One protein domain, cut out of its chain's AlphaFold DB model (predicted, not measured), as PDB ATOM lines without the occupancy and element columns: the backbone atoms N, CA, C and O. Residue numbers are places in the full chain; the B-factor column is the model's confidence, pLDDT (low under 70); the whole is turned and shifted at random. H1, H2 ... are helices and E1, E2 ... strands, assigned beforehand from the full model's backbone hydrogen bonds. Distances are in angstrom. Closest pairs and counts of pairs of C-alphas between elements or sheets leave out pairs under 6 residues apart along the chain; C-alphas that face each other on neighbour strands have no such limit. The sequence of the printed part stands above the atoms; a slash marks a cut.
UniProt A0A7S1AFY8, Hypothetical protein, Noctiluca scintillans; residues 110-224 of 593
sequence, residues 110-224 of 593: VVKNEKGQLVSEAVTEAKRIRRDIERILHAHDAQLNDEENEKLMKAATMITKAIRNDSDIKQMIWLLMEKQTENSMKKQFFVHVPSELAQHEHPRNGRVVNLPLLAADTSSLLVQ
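What this domain is: This is residues 110 to 224 of the 593 residues of the protein "Hypothetical protein" of Noctiluca scintillans (UniProt A0A7S1AFY8). A small four-stranded sheet is crossed on one face by one long helix, H1, whose second half reaches past the sheet; there H2, folded back as a hairpin, and H3, running on from edge strand E4, pack on it. The printed part has 115 residues, with three named helices and four named strands in the order H1 H2 E1 E2 E3 E4 H3. The sheet's order is E3 E2 E1 E4, mixed, and the class is mixed, helices and strands. The whole is compact, with a radius of gyration of the C-alphas of 15.0 A and spans of 49 by 38 by 21 A.

Where its parts are: Start in the sheet: find C-alpha 173 at (333.330, 257.683, 68.046), where E1, residues 173 to 180, begins its 22.9 A. E2 is residues 186 to 192, 19.4 A long, E3 is residues 197 to 199 and E4 is residues 207 to 210. H1, residues 110 to 139, runs 43.7 A from C-alpha 110 at (340.523, 238.136, 82.808). H2, residues 146 to 164, measures 26.6 A; H3, residues 211 to 224, measures 20.0 A and ends at C-alpha 224, (341.029, 281.129, 84.944).

How they stand to each other: E1, E2 and E3 form a meander, each strand the antiparallel neighbour of the one before. Look between the hairpin strands E1 and E2 for N 177 and O 189, 2.9 A apart, and between the hairpin strands E2 and E3 for N 192 and O 197, 2.8 A. E4 is parallel to E1, with N 176 and O 209 at 2.9 A. H1 and H2 are on the same face: two layers, helices on one face of a sheet. H1, at a height over the sheet of 10.1 A, runs across the strands, at 90 degrees to E2 on the local plane; its closest C-alphas to E3 are Lys 115 and Ala 198, 5.9 A. H2 has a height over the sheet of 10.8 A and also runs across the strands, at 73 degrees to E4 on the local plane. With residues 123 to 137 alone, H1 touches H2, its partner in a helical hairpin, at a shallow tilt of 31 degrees, opposite ways; the closest C-alphas are Arg 130 and Ala 156, 5.4 A. With residues 125 to 136 alone, H1 touches H3 at a shallow tilt of 29 degrees, the same way; the closest C-alphas are Ile 129 and Ala 215, 6.0 A. H2 and H3 are near each other, and H3 only grazes the sheet with residues 211 to 213. In H1, H2 and H3 every O i to N i+4 pair is within hydrogen-bond range.

The domain as a whole: The two C-alphas farthest apart, Val 110 and Ala 142, are 49.9 A from each other. The printed part has no cut, and no link is long. Mean pLDDT of the printed part is 80.5; look for values under 70 at residues 110 to 114, 142, 165 to 171 and 183 to 185.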
ATOM      1  N   VAL A 110     339.654 237.031  82.368       56.91
ATOM      2  CA  VAL A 110     340.523 238.136  82.808       56.91
ATOM      3  C   VAL A 110     340.598 239.240  81.750       56.91
ATOM      4  O   VAL A 110     340.424 240.409  82.081       56.91
ATOM      5  N   VAL A 111     340.758 238.890  80.466       55.84
ATOM      6  CA  VAL A 111     340.766 239.878  79.370       55.84
ATOM      7  C   VAL A 111     339.396 240.545  79.198       55.84
ATOM      8  O   VAL A 111     339.328 241.726  78.854       55.84
ATOM      9  N   LYS A 112     338.297 239.821  79.446       59.00
ATOM     10  CA  LYS A 112     336.941 240.388  79.435       59.00
ATOM     11  C   LYS A 112     336.750 241.382  80.587       59.00
ATOM     12  O   LYS A 112     336.224 242.468  80.356       59.00
ATOM     13  N   ASN A 113     337.254 241.063  81.779       65.06
ATOM     14  CA  ASN A 113     337.193 241.943  82.948       65.06
ATOM     15  C   ASN A 113     338.076 243.191  82.803       65.06
ATOM     16  O   ASN A 113     337.641 244.283  83.153       65.06
ATOM     17  N   GLU A 114     339.278 243.071  82.235       66.88
ATOM     18  CA  GLU A 114     340.183 244.213  82.037       66.88
ATOM     19  C   GLU A 114     339.654 245.194  80.977       66.88
ATOM     20  O   GLU A 114     339.693 246.410  81.168       66.88
ATOM     21  N   LYS A 115     339.077 244.679  79.882       70.31
ATOM     22  CA  LYS A 115     338.412 245.515  78.869       70.31
ATOM     23  C   LYS A 115     337.178 246.215  79.433       70.31
ATOM     24  O   LYS A 115     337.018 247.409  79.198       70.31
ATOM     25  N   GLY A 116     336.363 245.508  80.217       72.56
ATOM     26  CA  GLY A 116     335.225 246.103  80.921       72.56
ATOM     27  C   GLY A 116     335.655 247.212  81.885       72.56
ATOM     28  O   GLY A 116     335.053 248.285  81.901       72.56
ATOM     29  N   GLN A 117     336.756 247.009  82.615       79.50
ATOM     30  CA  GLN A 117     337.308 248.021  83.514       79.50
ATOM     31  C   GLN A 117     337.774 249.271  82.751       79.50
ATOM     32  O   GLN A 117     337.377 250.377  83.112       79.50
ATOM     33  N   LEU A 118     338.536 249.118  81.662       78.88
ATOM     34  CA  LEU A 118     338.981 250.250  80.836       78.88
ATOM     35  C   LEU A 118     337.806 251.028  80.229       78.88
ATOM     36  O   LEU A 118     337.833 252.256  80.199       78.88
ATOM     37  N   VAL A 119     336.755 250.330  79.788       80.81
ATOM     38  CA  VAL A 119     335.531 250.971  79.285       80.81
ATOM     39  C   VAL A 119     334.839 251.763  80.396       80.81
ATOM     40  O   VAL A 119     334.456 252.913  80.178       80.81
ATOM     41  N   SER A 120     334.730 251.198  81.601       79.69
ATOM     42  CA  SER A 120     334.116 251.882  82.745       79.69
ATOM     43  C   SER A 120     334.895 253.131  83.183       79.69
ATOM     44  O   SER A 120     334.288 254.173  83.448       79.69
ATOM     45  N   GLU A 121     336.231 253.072  83.179       85.06
ATOM     46  CA  GLU A 121     337.110 254.206  83.490       85.06
ATOM     47  C   GLU A 121     336.965 255.310  82.425       85.06
ATOM     48  O   GLU A 121     336.782 256.476  82.776       85.06
ATOM     49  N   ALA A 122     336.924 254.946  81.135       82.56
ATOM     50  CA  ALA A 122     336.721 255.883  80.024       82.56
ATOM     51  C   ALA A 122     335.416 256.663  80.137       82.56
ATOM     52  O   ALA A 122     335.382 257.884  79.976       82.56
ATOM     53  N   VAL A 123     334.326 255.947  80.414       84.31
ATOM     54  CA  VAL A 123     332.995 256.538  80.558       84.31
ATOM     55  C   VAL A 123     332.948 257.468  81.763       84.31
ATOM     56  O   VAL A 123     332.341 258.537  81.689       84.31
ATOM     57  N   THR A 124     333.588 257.081  82.865       86.00
ATOM     58  CA  THR A 124     333.621 257.882  84.093       86.00
ATOM     59  C   THR A 124     334.369 259.195  83.877       86.00
ATOM     60  O   THR A 124     333.835 260.257  84.209       86.00
ATOM     61  N   GLU A 125     335.540 259.150  83.240       86.62
ATOM     62  CA  GLU A 125     336.330 260.348  82.946       86.62
ATOM     63  C   GLU A 125     335.629 261.257  81.927       86.62
ATOM     64  O   GLU A 125     335.512 262.464  82.128       86.62
ATOM     65  N   ALA A 126     335.036 260.684  80.877       85.31
ATOM     66  CA  ALA A 126     334.264 261.448  79.904       85.31
ATOM     67  C   ALA A 126     333.048 262.155  80.545       85.31
ATOM     68  O   ALA A 126     332.788 263.328  80.269       85.31
ATOM     69  N   LYS A 127     332.328 261.486  81.460       89.19
ATOM     70  CA  LYS A 127     331.237 262.103  82.242       89.19
ATOM     71  C   LYS A 127     331.731 263.205  83.178       89.19
ATOM     72  O   LYS A 127     330.977 264.138  83.455       89.19
ATOM     73  N   ARG A 128     332.942 263.086  83.722       91.06
ATOM     74  CA  ARG A 128     333.559 264.130  84.548       91.06
ATOM     75  C   ARG A 128     333.842 265.376  83.709       91.06
ATOM     76  O   ARG A 128     333.267 266.416  84.012       91.06
ATOM     77  N   ILE A 129     334.588 265.231  82.612       86.38
ATOM     78  CA  ILE A 129     334.942 266.335  81.703       86.38
ATOM     79  C   ILE A 129     333.687 267.038  81.182       86.38
ATOM     80  O   ILE A 129     333.613 268.261  81.165       86.38
ATOM     81  N   ARG A 130     332.645 266.283  80.813       90.56
ATOM     82  CA  ARG A 130     331.368 266.873  80.392       90.56
ATOM     83  C   ARG A 130     330.753 267.774  81.471       90.56
ATOM     84  O   ARG A 130     330.317 268.872  81.149       90.56
ATOM     85  N   ARG A 131     330.717 267.323  82.730       88.12
ATOM     86  CA  ARG A 131     330.187 268.119  83.852       88.12
ATOM     87  C   ARG A 131     331.033 269.357  84.139       88.12
ATOM     88  O   ARG A 131     330.504 270.339  84.649       88.12
ATOM     89  N   ASP A 132     332.335 269.294  83.875       87.19
ATOM     90  CA  ASP A 132     333.233 270.446  83.974       87.19
ATOM     91  C   ASP A 132     332.917 271.467  82.868       87.19
ATOM     92  O   ASP A 132     332.724 272.643  83.164       87.19
ATOM     93  N   ILE A 133     332.731 271.010  81.622       88.50
ATOM     94  CA  ILE A 133     332.310 271.859  80.494       88.50
ATOM     95  C   ILE A 133     330.951 272.521  80.765       88.50
ATOM     96  O   ILE A 133     330.820 273.731  80.606       88.50
ATOM     97  N   GLU A 134     329.947 271.757  81.203       88.88
ATOM     98  CA  GLU A 134     328.608 272.286  81.510       88.88
ATOM     99  C   GLU A 134     328.654 273.352  82.617       88.88
ATOM    100  O   GLU A 134     327.949 274.355  82.533       88.88
ATOM    101  N   ARG A 135     329.523 273.185  83.626       86.81
ATOM    102  CA  ARG A 135     329.735 274.201  84.670       86.81
ATOM    103  C   ARG A 135     330.359 275.481  84.124       86.81
ATOM    104  O   ARG A 135     329.881 276.555  84.472       86.81
ATOM    105  N   ILE A 136     331.380 275.373  83.272       85.88
ATOM    106  CA  ILE A 136     332.024 276.534  82.634       85.88
ATOM    107  C   ILE A 136     331.000 277.318  81.800       85.88
ATOM    108  O   ILE A 136     330.896 278.534  81.934       85.88
ATOM    109  N   LEU A 137     330.202 276.610  80.995       87.12
ATOM    110  CA  LEU A 137     329.170 277.209  80.148       87.12
ATOM    111  C   LEU A 137     328.085 277.922  80.967       87.12
ATOM    112  O   LEU A 137     327.695 279.035  80.632       87.12
ATOM    113  N   HIS A 138     327.626 277.318  82.069       85.81
ATOM    114  CA  HIS A 138     326.621 277.937  82.935       85.81
ATOM    115  C   HIS A 138     327.145 279.137  83.729       85.81
ATOM    116  O   HIS A 138     326.384 280.071  83.977       85.81
ATOM    117  N   ALA A 139     328.411 279.118  84.152       82.50
ATOM    118  CA  ALA A 139     328.987 280.192  84.958       82.50
ATOM    119  C   ALA A 139     329.281 281.465  84.143       82.50
ATOM    120  O   ALA A 139     329.228 282.564  84.693       82.50
ATOM    121  N   HIS A 140     329.577 281.338  82.843       70.12
ATOM    122  CA  HIS A 140     330.184 282.421  82.059       70.12
ATOM    123  C   HIS A 140     329.629 282.606  80.643       70.12
ATOM    124  O   HIS A 140     330.360 283.015  79.739       70.12
ATOM    125  N   ASP A 141     328.320 282.426  80.461       71.25
ATOM    126  CA  ASP A 141     327.635 282.672  79.178       71.25
ATOM    127  C   ASP A 141     327.869 284.102  78.621       71.25
ATOM    128  O   ASP A 141     327.765 284.340  77.426       71.25
ATOM    129  N   ALA A 142     328.257 285.060  79.477       67.69
ATOM    130  CA  ALA A 142     328.543 286.448  79.097       67.69
ATOM    131  C   ALA A 142     330.036 286.796  78.880       67.69
ATOM    132  O   ALA A 142     330.326 287.928  78.499       67.69
ATOM    133  N   GLN A 143     330.987 285.894  79.169       76.62
ATOM    134  CA  GLN A 143     332.435 286.200  79.133       76.62
ATOM    135  C   GLN A 143     333.254 285.338  78.167       76.62
ATOM    136  O   GLN A 143     334.364 285.730  77.808       76.62
ATOM    137  N   LEU A 144     332.734 284.186  77.747       83.25
ATOM    138  CA  LEU A 144     333.376 283.373  76.718       83.25
ATOM    139  C   LEU A 144     333.202 284.042  75.353       83.25
ATOM    140  O   LEU A 144     332.133 284.573  75.051       83.25
ATOM    141  N   ASN A 145     334.238 284.002  74.512       87.00
ATOM    142  CA  ASN A 145     334.046 284.369  73.113       87.00
ATOM    143  C   ASN A 145     333.170 283.306  72.417       87.00
ATOM    144  O   ASN A 145     333.153 282.135  72.810       87.00
ATOM    145  N   ASP A 146     332.433 283.712  71.379       87.50
ATOM    146  CA  ASP A 146     331.499 282.822  70.672       87.50
ATOM    147  C   ASP A 146     332.189 281.544  70.150       87.50
ATOM    148  O   ASP A 146     331.591 280.468  70.115       87.50
ATOM    149  N   GLU A 147     333.477 281.638  69.801       87.69
ATOM    150  CA  GLU A 147     334.275 280.524  69.287       87.69
ATOM    151  C   GLU A 147     334.590 279.466  70.365       87.69
ATOM    152  O   GLU A 147     334.522 278.261  70.110       87.69
ATOM    153  N   GLU A 148     334.933 279.887  71.581       85.56
ATOM    154  CA  GLU A 148     335.185 279.020  72.734       85.56
ATOM    155  C   GLU A 148     333.902 278.344  73.197       85.56
ATOM    156  O   GLU A 148     333.907 277.136  73.461       85.56
ATOM    157  N   ASN A 149     332.797 279.091  73.220       87.38
ATOM    158  CA  ASN A 149     331.483 278.549  73.538       87.38
ATOM    159  C   ASN A 149     331.089 277.459  72.522       87.38
ATOM    160  O   ASN A 149     330.753 276.334  72.905       87.38
ATOM    161  N   GLU A 150     331.259 277.719  71.217       89.56
ATOM    162  CA  GLU A 150     330.997 276.723  70.172       89.56
ATOM    163  C   GLU A 150     331.887 275.474  70.325       89.56
ATOM    164  O   GLU A 150     331.401 274.340  70.228       89.56
ATOM    165  N   LYS A 151     333.187 275.647  70.610       86.94
ATOM    166  CA  LYS A 151     334.129 274.531  70.820       86.94
ATOM    167  C   LYS A 151     333.740 273.668  72.021       86.94
ATOM    168  O   LYS A 151     333.709 272.438  71.892       86.94
ATOM    169  N   LEU A 152     333.410 274.284  73.156       87.12
ATOM    170  CA  LEU A 152     332.999 273.591  74.377       87.12
ATOM    171  C   LEU A 152     331.669 272.852  74.185       87.12
ATOM    172  O   LEU A 152     331.573 271.660  74.492       87.12
ATOM    173  N   MET A 153     330.676 273.501  73.574       88.75
ATOM    174  CA  MET A 153     329.388 272.878  73.251       88.75
ATOM    175  C   MET A 153     329.544 271.696  72.291       88.75
ATOM    176  O   MET A 153     328.951 270.627  72.490       88.75
ATOM    177  N   LYS A 154     330.396 271.831  71.271       89.06
ATOM    178  CA  LYS A 154     330.713 270.749  70.334       89.06
ATOM    179  C   LYS A 154     331.398 269.576  71.036       89.06
ATOM    180  O   LYS A 154     331.030 268.428  70.774       89.06
ATOM    181  N   ALA A 155     332.333 269.838  71.949       84.94
ATOM    182  CA  ALA A 155     333.008 268.811  72.741       84.94
ATOM    183  C   ALA A 155     332.043 268.066  73.683       84.94
ATOM    184  O   ALA A 155     331.994 266.833  73.659       84.94
ATOM    185  N   ALA A 156     331.209 268.789  74.440       87.88
ATOM    186  CA  ALA A 156     330.190 268.200  75.313       87.88
ATOM    187  C   ALA A 156     329.187 267.340  74.525       87.88
ATOM    188  O   ALA A 156     328.816 266.238  74.952       87.88
ATOM    189  N   THR A 157     328.805 267.793  73.328       87.50
ATOM    190  CA  THR A 157     327.920 267.048  72.423       87.50
ATOM    191  C   THR A 157     328.587 265.773  71.902       87.50
ATOM    192  O   THR A 157     327.952 264.718  71.877       87.50
ATOM    193  N   MET A 158     329.867 265.823  71.513       83.06
ATOM    194  CA  MET A 158     330.614 264.641  71.061       83.06
ATOM    195  C   MET A 158     330.785 263.602  72.172       83.06
ATOM    196  O   MET A 158     330.557 262.418  71.926       83.06
ATOM    197  N   ILE A 159     331.118 264.032  73.392       85.94
ATOM    198  CA  ILE A 159     331.218 263.146  74.558       85.94
ATOM    199  C   ILE A 159     329.861 262.497  74.858       85.94
ATOM    200  O   ILE A 159     329.773 261.286  75.056       85.94
ATOM    201  N   THR A 160     328.783 263.282  74.836       87.19
ATOM    202  CA  THR A 160     327.426 262.768  75.073       87.19
ATOM    203  C   THR A 160     327.030 261.728  74.031       87.19
ATOM    204  O   THR A 160     326.510 260.674  74.396       87.19
ATOM    205  N   LYS A 161     327.330 261.983  72.753       84.69
ATOM    206  CA  LYS A 161     327.095 261.035  71.656       84.69
ATOM    207  C   LYS A 161     327.915 259.752  71.811       84.69
ATOM    208  O   LYS A 161     327.375 258.673  71.593       84.69
ATOM    209  N   ALA A 162     329.172 259.853  72.245       81.44
ATOM    210  CA  ALA A 162     330.025 258.692  72.499       81.44
ATOM    211  C   ALA A 162     329.508 257.810  73.654       81.44
ATOM    212  O   ALA A 162     329.632 256.590  73.588       81.44
ATOM    213  N   ILE A 163     328.914 258.408  74.696       83.25
ATOM    214  CA  ILE A 163     328.413 257.680  75.877       83.25
ATOM    215  C   ILE A 163     327.011 257.103  75.653       83.25
ATOM    216  O   ILE A 163     326.743 255.979  76.070       83.25
ATOM    217  N   ARG A 164     326.089 257.870  75.052       80.06
ATOM    218  CA  ARG A 164     324.650 257.531  75.024       80.06
ATOM    219  C   ARG A 164     324.294 256.434  74.014       80.06
ATOM    220  O   ARG A 164     323.155 255.988  74.015       80.06
ATOM    221  N   ASN A 165     325.262 255.979  73.215       66.06
ATOM    222  CA  ASN A 165     325.076 254.963  72.180       66.06
ATOM    223  C   ASN A 165     323.868 255.274  71.281       66.06
ATOM    224  O   ASN A 165     322.944 254.475  71.141       66.06
ATOM    225  N   ASP A 166     323.856 256.488  70.734       63.09
ATOM    226  CA  ASP A 166     322.785 256.926  69.848       63.09
ATOM    227  C   ASP A 166     322.950 256.215  68.496       63.09
ATOM    228  O   ASP A 166     323.889 256.494  67.741       63.09
ATOM    229  N   SER A 167     322.082 255.238  68.222       55.78
ATOM    230  CA  SER A 167     322.196 254.295  67.099       55.78
ATOM    231  C   SER A 167     322.150 254.951  65.714       55.78
ATOM    232  O   SER A 167     322.497 254.314  64.720       55.78
ATOM    233  N   ASP A 168     321.764 256.224  65.641       55.16
ATOM    234  CA  ASP A 168     321.601 256.963  64.387       55.16
ATOM    235  C   ASP A 168     322.911 257.538  63.828       55.16
ATOM    236  O   ASP A 168     322.965 258.023  62.693       55.16
ATOM    237  N   ILE A 169     324.017 257.448  64.572       57.78
ATOM    238  CA  ILE A 169     325.313 257.948  64.115       57.78
ATOM    239  C   ILE A 169     326.121 256.798  63.506       57.78
ATOM    240  O   ILE A 169     326.820 256.064  64.194       57.78
ATOM    241  N   LYS A 170     326.129 256.703  62.167       54.84
ATOM    242  CA  LYS A 170     327.011 255.792  61.396       54.84
ATOM    243  C   LYS A 170     328.522 256.000  61.638       54.84
ATOM    244  O   LYS A 170     329.336 255.263  61.088       54.84
ATOM    245  N   GLN A 171     328.923 257.016  62.404       60.91
ATOM    246  CA  GLN A 171     330.320 257.294  62.746       60.91
ATOM    247  C   GLN A 171     330.666 256.691  64.112       60.91
ATOM    248  O   GLN A 171     330.178 257.159  65.135       60.91
ATOM    249  N   MET A 172     331.563 255.699  64.133       75.00
ATOM    250  CA  MET A 172     332.154 255.181  65.373       75.00
ATOM    251  C   MET A 172     332.989 256.283  66.042       75.00
ATOM    252  O   MET A 172     333.988 256.740  65.477       75.00
ATOM    253  N   ILE A 173     332.572 256.730  67.228       82.19
ATOM    254  CA  ILE A 173     333.330 257.683  68.046       82.19
ATOM    255  C   ILE A 173     334.130 256.893  69.080       82.19
ATOM    256  O   ILE A 173     333.572 256.101  69.835       82.19
ATOM    257  N   TRP A 174     335.438 257.119  69.112       87.06
ATOM    258  CA  TRP A 174     336.370 256.468  70.028       87.06
ATOM    259  C   TRP A 174     336.873 257.471  71.061       87.06
ATOM    260  O   TRP A 174     337.182 258.611  70.722       87.06
ATOM    261  N   LEU A 175     336.991 257.048  72.313       87.56
ATOM    262  CA  LEU A 175     337.601 257.829  73.381       87.56
ATOM    263  C   LEU A 175     339.073 257.434  73.494       87.56
ATOM    264  O   LEU A 175     339.376 256.259  73.694       87.56
ATOM    265  N   LEU A 176     339.984 258.393  73.346       91.25
ATOM    266  CA  LEU A 176     341.396 258.181  73.648       91.25
ATOM    267  C   LEU A 176     341.632 258.476  75.127       91.25
ATOM    268  O   LEU A 176     341.329 259.569  75.606       91.25
ATOM    269  N   MET A 177     342.196 257.497  75.820       88.38
ATOM    270  CA  MET A 177     342.628 257.585  77.206       88.38
ATOM    271  C   MET A 177     344.123 257.345  77.331       88.38
ATOM    272  O   MET A 177     344.694 256.544  76.592       88.38
ATOM    273  N   GLU A 178     344.726 257.954  78.347       87.25
ATOM    274  CA  GLU A 178     346.063 257.606  78.811       87.25
ATOM    275  C   GLU A 178     345.980 257.003  80.209       87.25
ATOM    276  O   GLU A 178     345.450 257.623  81.127       87.25
ATOM    277  N   LYS A 179     346.518 255.793  80.375       83.62
ATOM    278  CA  LYS A 179     346.643 255.144  81.684       83.62
ATOM    279  C   LYS A 179     348.116 254.955  82.010       83.62
ATOM    280  O   LYS A 179     348.890 254.461  81.186       83.62
ATOM    281  N   GLN A 180     348.505 255.356  83.215       82.06
ATOM    282  CA  GLN A 180     349.835 255.078  83.735       82.06
ATOM    283  C   GLN A 180     349.902 253.596  84.107       82.06
ATOM    284  O   GLN A 180     349.095 253.099  84.890       82.06
ATOM    285  N   THR A 181     350.823 252.873  83.480       74.62
ATOM    286  CA  THR A 181     351.090 251.469  83.818       74.62
ATOM    287  C   THR A 181     351.927 251.378  85.092       74.62
ATOM    288  O   THR A 181     352.559 252.359  85.482       74.62
ATOM    289  N   GLU A 182     351.982 250.197  85.715       73.38
ATOM    290  CA  GLU A 182     352.800 249.936  86.918       73.38
ATOM    291  C   GLU A 182     354.274 250.349  86.745       73.38
ATOM    292  O   GLU A 182     354.926 250.772  87.692       73.38
ATOM    293  N   ASN A 183     354.778 250.346  85.506       69.06
ATOM    294  CA  ASN A 183     356.140 250.764  85.170       69.06
ATOM    295  C   ASN A 183     356.286 252.285  84.972       69.06
ATOM    296  O   ASN A 183     357.239 252.735  84.338       69.06
ATOM    297  N   SER A 184     355.321 253.087  85.424       69.94
ATOM    298  CA  SER A 184     355.249 254.541  85.214       69.94
ATOM    299  C   SER A 184     355.202 255.006  83.749       69.94
ATOM    300  O   SER A 184     355.207 256.206  83.488       69.94
ATOM    301  N   MET A 185     355.098 254.098  82.773       68.88
ATOM    302  CA  MET A 185     354.901 254.470  81.372       68.88
ATOM    303  C   MET A 185     353.422 254.744  81.102       68.88
ATOM    304  O   MET A 185     352.564 253.913  81.419       68.88
ATOM    305  N   LYS A 186     353.125 255.888  80.482       80.38
ATOM    306  CA  LYS A 186     351.784 256.204  79.980       80.38
ATOM    307  C   LYS A 186     351.521 255.391  78.714       80.38
ATOM    308  O   LYS A 186     352.289 255.473  77.758       80.38
ATOM    309  N   LYS A 187     350.451 254.596  78.709       83.81
ATOM    310  CA  LYS A 187     349.964 253.899  77.513       83.81
ATOM    311  C   LYS A 187     348.646 254.503  77.056       83.81
ATOM    312  O   LYS A 187     347.790 254.822  77.879       83.81
ATOM    313  N   GLN A 188     348.508 254.626  75.741       89.06
ATOM    314  CA  GLN A 188     347.309 255.123  75.080       89.06
ATOM    315  C   GLN A 188     346.357 253.972  74.751       89.06
ATOM    316  O   GLN A 188     346.778 252.929  74.247       89.06
ATOM    317  N   PHE A 189     345.074 254.179  75.034       86.19
ATOM    318  CA  PHE A 189     344.000 253.229  74.765       86.19
ATOM    319  C   PHE A 189     342.871 253.926  74.012       86.19
ATOM    320  O   PHE A 189     342.442 255.011  74.398       86.19
ATOM    321  N   PHE A 190     342.370 253.282  72.960       88.50
ATOM    322  CA  PHE A 190     341.193 253.722  72.218       88.50
ATOM    323  C   PHE A 190     340.003 252.869  72.639       88.50
ATOM    324  O   PHE A 190     340.012 251.647  72.465       88.50
ATOM    325  N   VAL A 191     338.979 253.518  73.184       85.88
ATOM    326  CA  VAL A 191     337.807 252.868  73.767       85.88
ATOM    327  C   VAL A 191     336.561 253.224  72.965       85.88
ATOM    328  O   VAL A 191     336.193 254.393  72.851       85.88
ATOM    329  N   HIS A 192     335.888 252.213  72.425       84.31
ATOM    330  CA  HIS A 192     334.565 252.336  71.826       84.31
ATOM    331  C   HIS A 192     333.525 251.868  72.840       84.31
ATOM    332  O   HIS A 192     333.291 250.669  73.010       84.31
ATOM    333  N   VAL A 193     332.928 252.838  73.533       80.50
ATOM    334  CA  VAL A 193     331.981 252.612  74.634       80.50
ATOM    335  C   VAL A 193     330.796 251.728  74.218       80.50
ATOM    336  O   VAL A 193     330.533 250.764  74.933       80.50
ATOM    337  N   PRO A 194     330.129 251.948  73.063       79.69
ATOM    338  CA  PRO A 194     328.970 251.146  72.659       79.69
ATOM    339  C   PRO A 194     329.200 249.643  72.540       79.69
ATOM    340  O   PRO A 194     328.295 248.855  72.782       79.69
ATOM    341  N   SER A 195     330.392 249.247  72.096       78.31
ATOM    342  CA  SER A 195     330.719 247.842  71.838       78.31
ATOM    343  C   SER A 195     331.622 247.248  72.914       78.31
ATOM    344  O   SER A 195     332.135 246.152  72.713       78.31
ATOM    345  N   GLU A 196     331.902 248.001  73.981       80.31
ATOM    346  CA  GLU A 196     332.849 247.633  75.041       80.31
ATOM    347  C   GLU A 196     334.226 247.195  74.496       80.31
ATOM    348  O   GLU A 196     334.908 246.325  75.045       80.31
ATOM    349  N   LEU A 197     334.648 247.787  73.372       80.75
ATOM    350  CA  LEU A 197     335.912 247.441  72.725       80.75
ATOM    351  C   LEU A 197     336.994 248.429  73.148       80.75
ATOM    352  O   LEU A 197     336.873 249.627  72.912       80.75
ATOM    353  N   ALA A 198     338.083 247.910  73.710       83.81
ATOM    354  CA  ALA A 198     339.312 248.655  73.960       83.81
ATOM    355  C   ALA A 198     340.455 248.073  73.118       83.81
ATOM    356  O   ALA A 198     340.652 246.852  73.080       83.81
ATOM    357  N   GLN A 199     341.210 248.942  72.445       87.12
ATOM    358  CA  GLN A 199     342.354 248.564  71.614       87.12
ATOM    359  C   GLN A 199     343.523 249.545  71.763       87.12
ATOM    360  O   GLN A 199     343.340 250.702  72.131       87.12
ATOM    361  N   HIS A 200     344.732 249.060  71.475       83.31
ATOM    362  CA  HIS A 200     345.974 249.838  71.580       83.31
ATOM    363  C   HIS A 200     346.320 250.580  70.282       83.31
ATOM    364  O   HIS A 200     347.077 251.544  70.298       83.31
ATOM    365  N   GLU A 201     345.792 250.117  69.151       84.19
ATOM    366  CA  GLU A 201     346.045 250.724  67.848       84.19
ATOM    367  C   GLU A 201     344.978 251.767  67.527       84.19
ATOM    368  O   GLU A 201     343.804 251.609  67.875       84.19
ATOM    369  N   HIS A 202     345.389 252.827  66.830       84.31
ATOM    370  CA  HIS A 202     344.469 253.863  66.390       84.31
ATOM    371  C   HIS A 202     343.381 253.243  65.493       84.31
ATOM    372  O   HIS A 202     343.707 252.537  64.531       84.31
ATOM    373  N   PRO A 203     342.086 253.497  65.757       86.00
ATOM    374  CA  PRO A 203     341.014 252.978  64.921       86.00
ATOM    375  C   PRO A 203     341.176 253.500  63.491       86.00
ATOM    376  O   PRO A 203     341.348 254.699  63.276       86.00
ATOM    377  N   ARG A 204     341.123 252.599  62.502       80.62
ATOM    378  CA  ARG A 204     341.237 252.974  61.078       80.62
ATOM    379  C   ARG A 204     340.046 253.807  60.607       80.62
ATOM    380  O   ARG A 204     340.210 254.682  59.767       80.62
ATOM    381  N   ASN A 205     338.871 253.544  61.180       76.06
ATOM    382  CA  ASN A 205     337.614 254.196  60.845       76.06
ATOM    383  C   ASN A 205     336.968 254.710  62.136       76.06
ATOM    384  O   ASN A 205     336.513 253.919  62.964       76.06
ATOM    385  N   GLY A 206     336.936 256.026  62.320       78.38
ATOM    386  CA  GLY A 206     336.261 256.642  63.455       78.38
ATOM    387  C   GLY A 206     336.833 258.004  63.814       78.38
ATOM    388  O   GLY A 206     337.972 258.322  63.477       78.38
ATOM    389  N   ARG A 207     336.032 258.819  64.498       83.50
ATOM    390  CA  ARG A 207     336.514 260.068  65.099       83.50
ATOM    391  C   ARG A 207     336.998 259.769  66.507       83.50
ATOM    392  O   ARG A 207     336.284 259.119  67.266       83.50
ATOM    393  N   VAL A 208     338.193 260.235  66.847       86.31
ATOM    394  CA  VAL A 208     338.776 260.048  68.177       86.31
ATOM    395  C   VAL A 208     338.612 261.333  68.983       86.31
ATOM    396  O   VAL A 208     338.992 262.408  68.524       86.31
ATOM    397  N   VAL A 209     338.054 261.215  70.182       86.00
ATOM    398  CA  VAL A 209     337.951 262.289  71.172       86.00
ATOM    399  C   VAL A 209     339.082 262.096  72.179       86.00
ATOM    400  O   VAL A 209     339.114 261.095  72.894       86.00
ATOM    401  N   ASN A 210     340.034 263.029  72.210       88.31
ATOM    402  CA  ASN A 210     341.194 262.969  73.100       88.31
ATOM    403  C   ASN A 210     340.827 263.488  74.496       88.31
ATOM    404  O   ASN A 210     340.832 264.697  74.723       88.31
ATOM    405  N   LEU A 211     340.478 262.576  75.411       85.62
ATOM    406  CA  LEU A 211     340.041 262.939  76.760       85.62
ATOM    407  C   LEU A 211     341.139 263.653  77.568       85.62
ATOM    408  O   LEU A 211     340.815 264.678  78.157       85.62
ATOM    409  N   PRO A 212     342.415 263.208  77.572       85.31
ATOM    410  CA  PRO A 212     343.491 263.942  78.245       85.31
ATOM    411  C   PRO A 212     343.639 265.395  77.787       85.31
ATOM    412  O   PRO A 212     343.805 266.283  78.619       85.31
ATOM    413  N   LEU A 213     343.555 265.644  76.475       86.19
ATOM    414  CA  LEU A 213     343.665 267.000  75.932       86.19
ATOM    415  C   LEU A 213     342.471 267.862  76.364       86.19
ATOM    416  O   LEU A 213     342.654 268.954  76.886       86.19
ATOM    417  N   LEU A 214     341.256 267.321  76.244       82.69
ATOM    418  CA  LEU A 214     340.030 267.990  76.687       82.69
ATOM    419  C   LEU A 214     340.026 268.277  78.195       82.69
ATOM    420  O   LEU A 214     339.560 269.333  78.616       82.69
ATOM    421  N   ALA A 215     340.548 267.363  79.013       81.88
ATOM    422  CA  ALA A 215     340.692 267.557  80.453       81.88
ATOM    423  C   ALA A 215     341.687 268.681  80.779       81.88
ATOM    424  O   ALA A 215     341.430 269.482  81.674       81.88
ATOM    425  N   ALA A 216     342.805 268.767  80.050       83.88
ATOM    426  CA  ALA A 216     343.785 269.836  80.226       83.88
ATOM    427  C   ALA A 216     343.203 271.205  79.837       83.88
ATOM    428  O   ALA A 216     343.302 272.150  80.623       83.88
ATOM    429  N   ASP A 217     342.528 271.287  78.686       82.25
ATOM    430  CA  ASP A 217     341.904 272.521  78.194       82.25
ATOM    431  C   ASP A 217     340.829 273.017  79.176       82.25
ATOM    432  O   ASP A 217     340.862 274.165  79.621       82.25
ATOM    433  N   THR A 218     339.929 272.127  79.605       81.25
ATOM    434  CA  THR A 218     338.862 272.454  80.570       81.25
ATOM    435  C   THR A 218     339.399 272.821  81.948       81.25
ATOM    436  O   THR A 218     338.891 273.755  82.560       81.25
ATOM    437  N   SER A 219     340.454 272.151  82.423       81.06
ATOM    438  CA  SER A 219     341.091 272.488  83.701       81.06
ATOM    439  C   SER A 219     341.752 273.865  83.654       81.06
ATOM    440  O   SER A 219     341.645 274.622  84.614       81.06
ATOM    441  N   SER A 220     342.407 274.215  82.541       79.56
ATOM    442  CA  SER A 220     343.038 275.530  82.385       79.56
ATOM    443  C   SER A 220     342.009 276.668  82.403       79.56
ATOM    444  O   SER A 220     342.212 277.667  83.096       79.56
ATOM    445  N   LEU A 221     340.863 276.466  81.745       79.81
ATOM    446  CA  LEU A 221     339.733 277.393  81.770       79.81
ATOM    447  C   LEU A 221     339.103 277.477  83.166       79.81
ATOM    448  O   LEU A 221     338.873 278.572  83.658       79.81
ATOM    449  N   LEU A 222     338.903 276.352  83.860       78.00
ATOM    450  CA  LEU A 222     338.397 276.333  85.241       78.00
ATOM    451  C   LEU A 222     339.288 277.114  86.218       78.00
ATOM    452  O   LEU A 222     338.773 277.785  87.109       78.00
ATOM    453  N   VAL A 223     340.611 277.056  86.051       77.19
ATOM    454  CA  VAL A 223     341.549 277.839  86.871       77.19
ATOM    455  C   VAL A 223     341.419 279.334  86.576       77.19
ATOM    456  O   VAL A 223     341.391 280.130  87.511       77.19
ATOM    457  N   GLN A 224     341.283 279.728  85.306       73.19
ATOM    458  CA  GLN A 224     341.029 281.129  84.944       73.19
ATOM    459  C   GLN A 224     339.687 281.632  85.494       73.19
ATOM    460  O   GLN A 224     339.612 282.751  85.998       73.19
TER     461      GLN A 224